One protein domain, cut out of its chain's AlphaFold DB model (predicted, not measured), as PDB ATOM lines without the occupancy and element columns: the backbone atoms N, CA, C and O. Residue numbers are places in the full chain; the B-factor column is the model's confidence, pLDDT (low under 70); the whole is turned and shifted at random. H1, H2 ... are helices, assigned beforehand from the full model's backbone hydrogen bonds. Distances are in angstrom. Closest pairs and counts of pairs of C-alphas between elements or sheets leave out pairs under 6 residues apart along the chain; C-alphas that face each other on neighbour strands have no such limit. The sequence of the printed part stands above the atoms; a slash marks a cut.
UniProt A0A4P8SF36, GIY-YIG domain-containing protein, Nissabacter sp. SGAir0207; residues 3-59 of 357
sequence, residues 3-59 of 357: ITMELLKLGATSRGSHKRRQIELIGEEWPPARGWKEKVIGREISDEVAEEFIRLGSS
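Overview. This is residues 3 to 59 of the 357 residues of the protein "GIY-YIG domain-containing protein" of Nissabacter sp. SGAir0207 (UniProt A0A4P8SF36). A small rounded body is built on one longer helix, H4, with the short helix H2 side by side with it and the short helix H1 set steeply against it. The fourth helix, H3, sits away from H4 and H2, near H1, and touches no helix. The printed part has 57 residues with four named helices, H1 H2 H3 H4 along the chain, and no named strand; its class is all helix. It is compact, with a radius of gyration of the C-alphas of 10.0 A and spans of 24 by 24 by 18 A.

Arrangement. H4, residues 47 to 58, touches H2, residues 20 to 25, at a shallow tilt of 14 degrees, opposite ways; their closest C-alphas, those of Gln 22 and Phe 53, are 5.2 A apart. H4 also touches H1, residues 5 to 10, at a steep tilt of 56 degrees, the same way; their closest C-alphas, those of Leu 10 and Ile 54, are 5.9 A apart. H3, residues 36 to 40, is close to H1 but not clearly touching it, with the C-alphas of Met 5 and Lys 37 closest at 7.6 A. H1 and H2 are apart, as are H2 and H3, and H3 and H4. In H1, H2, H3 and H4 every O i to N i+4 pair is within hydrogen-bond range.

Along the chain. H4 is 16.8 A long from C-alpha 47 at (99.466, -6.888, 37.294) to C-alpha 58 at (106.566, 6.502, 29.993). H2 measures 8.8 A from first to last C-alpha. H1 measures 8.7 A and begins with C-alpha 5 at (115.034, -5.638, 38.030). H3 measures 6.4 A.

Size, cuts and confidence. The two C-alphas farthest apart, those of Arg 34 and Glu 48, are 26.5 A apart. The printed part has no cut, and its three links between helices are short, none of them tight. The mean pLDDT of the printed part is 84.6; residue 47 and residues 58 to 59 are under 70.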
ATOM      1  N   ILE A   3     108.070  -8.216  41.557       86.81
ATOM      2  CA  ILE A   3     108.940  -7.105  41.162       86.81
ATOM      3  C   ILE A   3     110.321  -7.643  40.781       86.81
ATOM      4  O   ILE A   3     111.051  -8.182  41.616       86.81
ATOM      5  N   THR A   4     110.709  -7.442  39.523       86.56
ATOM      6  CA  THR A   4     112.033  -7.792  38.996       86.56
ATOM      7  C   THR A   4     112.848  -6.546  38.661       86.56
ATOM      8  O   THR A   4     112.316  -5.451  38.457       86.56
ATOM      9  N   MET A   5     114.167  -6.710  38.533       82.88
ATOM     10  CA  MET A   5     115.034  -5.638  38.030       82.88
ATOM     11  C   MET A   5     114.635  -5.194  36.610       82.88
ATOM     12  O   MET A   5     114.839  -4.042  36.236       82.88
ATOM     13  N   GLU A   6     114.057  -6.098  35.820       81.62
ATOM     14  CA  GLU A   6     113.534  -5.804  34.488       81.62
ATOM     15  C   GLU A   6     112.292  -4.909  34.546       81.62
ATOM     16  O   GLU A   6     112.270  -3.878  33.879       81.62
ATOM     17  N   LEU A   7     111.325  -5.210  35.422       82.38
ATOM     18  CA  LEU A   7     110.156  -4.353  35.652       82.38
ATOM     19  C   LEU A   7     110.569  -2.935  36.078       82.38
ATOM     20  O   LEU A   7     110.070  -1.943  35.544       82.38
ATOM     21  N   LEU A   8     111.531  -2.829  37.002       88.12
ATOM     22  CA  LEU A   8     112.059  -1.534  37.436       88.12
ATOM     23  C   LEU A   8     112.726  -0.776  36.280       88.12
ATOM     24  O   LEU A   8     112.592   0.443  36.201       88.12
ATOM     25  N   LYS A   9     113.428  -1.462  35.372       86.19
ATOM     26  CA  LYS A   9     114.015  -0.835  34.175       86.19
ATOM     27  C   LYS A   9     112.947  -0.388  33.179       86.19
ATOM     28  O   LYS A   9     113.052   0.723  32.672       86.19
ATOM     29  N   LEU A  10     111.919  -1.202  32.943       79.69
ATOM     30  CA  LEU A  10     110.806  -0.878  32.042       79.69
ATOM     31  C   LEU A  10     109.998   0.329  32.527       79.69
ATOM     32  O   LEU A  10     109.564   1.143  31.720       79.69
ATOM     33  N   GLY A  11     109.835   0.479  33.844       84.25
ATOM     34  CA  GLY A  11     109.218   1.663  34.436       84.25
ATOM     35  C   GLY A  11     110.161   2.850  34.622       84.25
ATOM     36  O   GLY A  11     109.730   3.887  35.115       84.25
ATOM     37  N   ALA A  12     111.443   2.767  34.271       85.31
ATOM     38  CA  ALA A  12     112.316   3.926  34.410       85.31
ATOM     39  C   ALA A  12     111.960   5.006  33.373       85.31
ATOM     40  O   ALA A  12     111.632   4.723  32.223       85.31
ATOM     41  N   THR A  13     112.061   6.273  33.769       83.56
ATOM     42  CA  THR A  13     112.029   7.393  32.814       83.56
ATOM     43  C   THR A  13     113.245   7.339  31.879       83.56
ATOM     44  O   THR A  13     114.220   6.641  32.152       83.56
ATOM     45  N   SER A  14     113.259   8.150  30.816       74.12
ATOM     46  CA  SER A  14     114.393   8.241  29.873       74.12
ATOM     47  C   SER A  14     115.745   8.591  30.515       74.12
ATOM     48  O   SER A  14     116.788   8.371  29.909       74.12
ATOM     49  N   ARG A  15     115.744   9.118  31.747       75.12
ATOM     50  CA  ARG A  15     116.948   9.418  32.540       75.12
ATOM     51  C   ARG A  15     117.290   8.339  33.576       75.12
ATOM     52  O   ARG A  15     118.171   8.550  34.399       75.12
ATOM     53  N   GLY A  16     116.586   7.206  33.578       77.38
ATOM     54  CA  GLY A  16     116.807   6.102  34.519       77.38
ATOM     55  C   GLY A  16     116.190   6.294  35.914       77.38
ATOM     56  O   GLY A  16     116.408   5.453  36.791       77.38
ATOM     57  N   SER A  17     115.428   7.376  36.126       83.00
ATOM     58  CA  SER A  17     114.788   7.729  37.406       83.00
ATOM     59  C   SER A  17     113.328   7.274  37.479       83.00
ATOM     60  O   SER A  17     112.677   7.132  36.443       83.00
ATOM     61  N   HIS A  18     112.795   7.141  38.694       88.12
ATOM     62  CA  HIS A  18     111.405   6.762  38.978       88.12
ATOM     63  C   HIS A  18     110.657   7.914  39.657       88.12
ATOM     64  O   HIS A  18     111.200   8.584  40.535       88.12
ATOM     65  N   LYS A  19     109.415   8.166  39.236       89.81
ATOM     66  CA  LYS A  19     108.533   9.202  39.791       89.81
ATOM     67  C   LYS A  19     107.988   8.766  41.157       89.81
ATOM     68  O   LYS A  19     107.804   7.578  41.398       89.81
ATOM     69  N   ARG A  20     107.621   9.727  42.014       90.19
ATOM     70  CA  ARG A  20     107.045   9.476  43.352       90.19
ATOM     71  C   ARG A  20     105.918   8.440  43.356       90.19
ATOM     72  O   ARG A  20     105.977   7.484  44.115       90.19
ATOM     73  N   ARG A  21     104.954   8.576  42.440       87.44
ATOM     74  CA  ARG A  21     103.824   7.643  42.329       87.44
ATOM     75  C   ARG A  21     104.257   6.205  42.017       87.44
ATOM     76  O   ARG A  21     103.630   5.271  42.489       87.44
ATOM     77  N   GLN A  22     105.339   6.020  41.259       92.44
ATOM     78  CA  GLN A  22     105.882   4.691  40.966       92.44
ATOM     79  C   GLN A  22     106.461   4.041  42.221       92.44
ATOM     80  O   GLN A  22     106.239   2.860  42.443       92.44
ATOM     81  N   ILE A  23     107.161   4.821  43.048       93.88
ATOM     82  CA  ILE A  23     107.733   4.363  44.321       93.88
ATOM     83  C   ILE A  23     106.622   3.981  45.312       93.88
ATOM     84  O   ILE A  23     106.695   2.927  45.937       93.88
ATOM     85  N   GLU A  24     105.544   4.765  45.365       92.00
ATOM     86  CA  GLU A  24     104.368   4.467  46.194       92.00
ATOM     87  C   GLU A  24     103.626   3.196  45.730       92.00
ATOM     88  O   GLU A  24     103.227   2.387  46.563       92.00
ATOM     89  N   LEU A  25     103.477   2.982  44.414       90.94
ATOM     90  CA  LEU A  25     102.787   1.813  43.842       90.94
ATOM     91  C   LEU A  25     103.447   0.477  44.201       90.94
ATOM     92  O   LEU A  25     102.760  -0.525  44.365       90.94
ATOM     93  N   ILE A  26     104.768   0.464  44.352       91.38
ATOM     94  CA  ILE A  26     105.525  -0.729  44.766       91.38
ATOM     95  C   ILE A  26     105.713  -0.818  46.290       91.38
ATOM     96  O   ILE A  26     106.491  -1.645  46.778       91.38
ATOM     97  N   GLY A  27     105.017   0.039  47.045       87.88
ATOM     98  CA  GLY A  27     105.017   0.039  48.505       87.88
ATOM     99  C   GLY A  27     106.347   0.473  49.123       87.88
ATOM    100  O   GLY A  27     106.753  -0.085  50.141       87.88
ATOM    101  N   GLU A  28     107.064   1.412  48.503       91.62
ATOM    102  CA  GLU A  28     108.284   2.000  49.063       91.62
ATOM    103  C   GLU A  28     108.066   3.488  49.395       91.62
ATOM    104  O   GLU A  28     107.216   4.160  48.809       91.62
ATOM    105  N   GLU A  29     108.808   4.011  50.373       90.38
ATOM    106  CA  GLU A  29     108.660   5.397  50.827       90.38
ATOM    107  C   GLU A  29     109.379   6.391  49.905       90.38
ATOM    108  O   GLU A  29     110.456   6.120  49.369       90.38
ATOM    109  N   TRP A  30     108.789   7.580  49.741       86.50
ATOM    110  CA  TRP A  30     109.399   8.690  49.011       86.50
ATOM    111  C   TRP A  30     109.972   9.748  49.970       86.50
ATOM    112  O   TRP A  30     109.238  10.212  50.845       86.50
ATOM    113  N   PRO A  31     111.209  10.243  49.756       85.88
ATOM    114  CA  PRO A  31     112.153   9.857  48.707       85.88
ATOM    115  C   PRO A  31     112.826   8.508  49.009       85.88
ATOM    116  O   PRO A  31     113.170   8.242  50.160       85.88
ATOM    117  N   PRO A  32     113.066   7.664  47.992       87.50
ATOM    118  CA  PRO A  32     113.568   6.326  48.241       87.50
ATOM    119  C   PRO A  32     115.044   6.358  48.664       87.50
ATOM    120  O   PRO A  32     115.874   7.038  48.052       87.50
ATOM    121  N   ALA A  33     115.378   5.596  49.707       87.31
ATOM    122  CA  ALA A  33     116.737   5.500  50.231       87.31
ATOM    123  C   ALA A  33     117.706   4.845  49.226       87.31
ATOM    124  O   ALA A  33     117.312   4.112  48.317       87.31
ATOM    125  N   ARG A  34     119.014   5.073  49.391       85.81
ATOM    126  CA  ARG A  34     120.036   4.418  48.556       85.81
ATOM    127  C   ARG A  34     119.913   2.892  48.693       85.81
ATOM    128  O   ARG A  34     119.927   2.381  49.805       85.81
ATOM    129  N   GLY A  35     119.804   2.179  47.569       86.00
ATOM    130  CA  GLY A  35     119.613   0.719  47.550       86.00
ATOM    131  C   GLY A  35     118.151   0.246  47.636       86.00
ATOM    132  O   GLY A  35     117.884  -0.928  47.884       86.00
ATOM    133  N   TRP A  36     117.173   1.141  47.455       91.25
ATOM    134  CA  TRP A  36     115.750   0.777  47.500       91.25
ATOM    135  C   TRP A  36     115.343  -0.264  46.445       91.25
ATOM    136  O   TRP A  36     114.413  -1.030  46.678       91.25
ATOM    137  N   LYS A  37     116.033  -0.319  45.297       91.44
ATOM    138  CA  LYS A  37     115.712  -1.242  44.197       91.44
ATOM    139  C   LYS A  37     115.917  -2.692  44.628       91.44
ATOM    140  O   LYS A  37     115.073  -3.538  44.361       91.44
ATOM    141  N   GLU A  38     116.992  -2.964  45.355       91.06
ATOM    142  CA  GLU A  38     117.304  -4.276  45.916       91.06
ATOM    143  C   GLU A  38     116.297  -4.681  47.007       91.06
ATOM    144  O   GLU A  38     115.977  -5.857  47.135       91.06
ATOM    145  N   LYS A  39     115.745  -3.708  47.744       88.94
ATOM    146  CA  LYS A  39     114.766  -3.915  48.828       88.94
ATOM    147  C   LYS A  39     113.347  -4.247  48.332       88.94
ATOM    148  O   LYS A  39     112.555  -4.829  49.077       88.94
ATOM    149  N   VAL A  40     112.989  -3.826  47.118       89.94
ATOM    150  CA  VAL A  40     111.651  -4.057  46.532       89.94
ATOM    151  C   VAL A  40     111.605  -5.270  45.605       89.94
ATOM    152  O   VAL A  40     110.528  -5.816  45.381       89.94
ATOM    153  N   ILE A  41     112.751  -5.710  45.074       90.31
ATOM    154  CA  ILE A  41     112.834  -6.912  44.235       90.31
ATOM    155  C   ILE A  41     112.399  -8.139  45.039       90.31
ATOM    156  O   ILE A  41     112.832  -8.340  46.171       90.31
ATOM    157  N   GLY A  42     111.535  -8.961  44.443       81.81
ATOM    158  CA  GLY A  42     110.961 -10.140  45.094       81.81
ATOM    159  C   GLY A  42     109.617  -9.902  45.788       81.81
ATOM    160  O   GLY A  42     108.965 -10.875  46.150       81.81
ATOM    161  N   ARG A  43     109.160  -8.650  45.940       91.88
ATOM    162  CA  ARG A  43     107.799  -8.371  46.427       91.88
ATOM    163  C   ARG A  43     106.761  -8.705  45.362       91.88
ATOM    164  O   ARG A  43     107.026  -8.564  44.167       91.88
ATOM    165  N   GLU A  44     105.571  -9.092  45.798       90.12
ATOM    166  CA  GLU A  44     104.427  -9.313  44.917       90.12
ATOM    167  C   GLU A  44     103.590  -8.041  44.784       90.12
ATOM    168  O   GLU A  44     103.294  -7.363  45.766       90.12
ATOM    169  N   ILE A  45     103.213  -7.727  43.549       89.69
ATOM    170  CA  ILE A  45     102.285  -6.654  43.190       89.69
ATOM    171  C   ILE A  45     101.247  -7.202  42.213       89.69
ATOM    172  O   ILE A  45     101.498  -8.202  41.537       89.69
ATOM    173  N   SER A  46     100.084  -6.561  42.116       88.19
ATOM    174  CA  SER A  46      99.108  -6.934  41.091       88.19
ATOM    175  C   SER A  46      99.607  -6.539  39.699       88.19
ATOM    176  O   SER A  46     100.500  -5.693  39.554       88.19
ATOM    177  N   ASP A  47      99.054  -7.167  38.668       66.94
ATOM    178  CA  ASP A  47      99.466  -6.888  37.294       66.94
ATOM    179  C   ASP A  47      99.034  -5.464  36.886       66.94
ATOM    180  O   ASP A  47      99.799  -4.753  36.237       66.94
ATOM    181  N   GLU A  48      97.909  -4.964  37.413       80.12
ATOM    182  CA  GLU A  48      97.460  -3.576  37.228       80.12
ATOM    183  C   GLU A  48      98.451  -2.565  37.821       80.12
ATOM    184  O   GLU A  48      98.742  -1.529  37.218       80.12
ATOM    185  N   VAL A  49      99.011  -2.867  38.999       86.12
ATOM    186  CA  VAL A  49     100.022  -2.023  39.653       86.12
ATOM    187  C   VAL A  49     101.309  -1.989  38.831       86.12
ATOM    188  O   VAL A  49     101.926  -0.931  38.690       86.12
ATOM    189  N   ALA A  50     101.719  -3.122  38.263       78.44
ATOM    190  CA  ALA A  50     102.909  -3.201  37.425       78.44
ATOM    191  C   ALA A  50     102.738  -2.466  36.087       78.44
ATOM    192  O   ALA A  50     103.643  -1.753  35.647       78.44
ATOM    193  N   GLU A  51     101.567  -2.585  35.463       74.00
ATOM    194  CA  GLU A  51     101.214  -1.839  34.257       74.00
ATOM    195  C   GLU A  51     101.186  -0.331  34.524       74.00
ATOM    196  O   GLU A  51     101.782   0.450  33.772       74.00
ATOM    197  N   GLU A  52     100.567   0.098  35.629       84.12
ATOM    198  CA  GLU A  52     100.562   1.501  36.038       84.12
ATOM    199  C   GLU A  52     101.987   2.000  36.319       84.12
ATOM    200  O   GLU A  52     102.360   3.097  35.885       84.12
ATOM    201  N   PHE A  53     102.813   1.180  36.971       87.62
ATOM    202  CA  PHE A  53     104.216   1.475  37.232       87.62
ATOM    203  C   PHE A  53     104.995   1.719  35.932       87.62
ATOM    204  O   PHE A  53     105.705   2.722  35.835       87.62
ATOM    205  N   ILE A  54     104.837   0.878  34.906       82.25
ATOM    206  CA  ILE A  54     105.492   1.059  33.596       82.25
ATOM    207  C   ILE A  54     104.959   2.311  32.879       82.25
ATOM    208  O   ILE A  54     105.725   3.140  32.366       82.25
ATOM    209  N   ARG A  55     103.634   2.497  32.890       82.38
ATOM    210  CA  ARG A  55     102.951   3.643  32.272       82.38
ATOM    211  C   ARG A  55     103.438   4.973  32.845       82.38
ATOM    212  O   ARG A  55     103.642   5.945  32.114       82.38
ATOM    213  N   LEU A  56     103.658   5.039  34.154       80.81
ATOM    214  CA  LEU A  56     104.118   6.252  34.829       80.81
ATOM    215  C   LEU A  56     105.555   6.654  34.447       80.81
ATOM    216  O   LEU A  56     105.852   7.850  34.356       80.81
ATOM    217  N   GLY A  57     106.417   5.684  34.137       77.31
ATOM    218  CA  GLY A  57     107.760   5.930  33.595       77.31
ATOM    219  C   GLY A  57     107.731   6.528  32.189       77.31
ATOM    220  O   GLY A  57     108.522   7.414  31.861       77.31
ATOM    221  N   SER A  58     106.749   6.101  31.394       64.62
ATOM    222  CA  SER A  58     106.566   6.502  29.993       64.62
ATOM    223  C   SER A  58     105.812   7.832  29.815       64.62
ATOM    224  O   SER A  58     105.910   8.486  28.779       64.62
ATOM    225  N   SER A  59     105.071   8.280  30.831       51.34
ATOM    226  CA  SER A  59     104.102   9.393  30.759       51.34
ATOM    227  C   SER A  59     104.704  10.801  30.890       51.34
ATOM    228  O   SER A  59     104.099  11.694  31.468       51.34
TER     229      SER A  59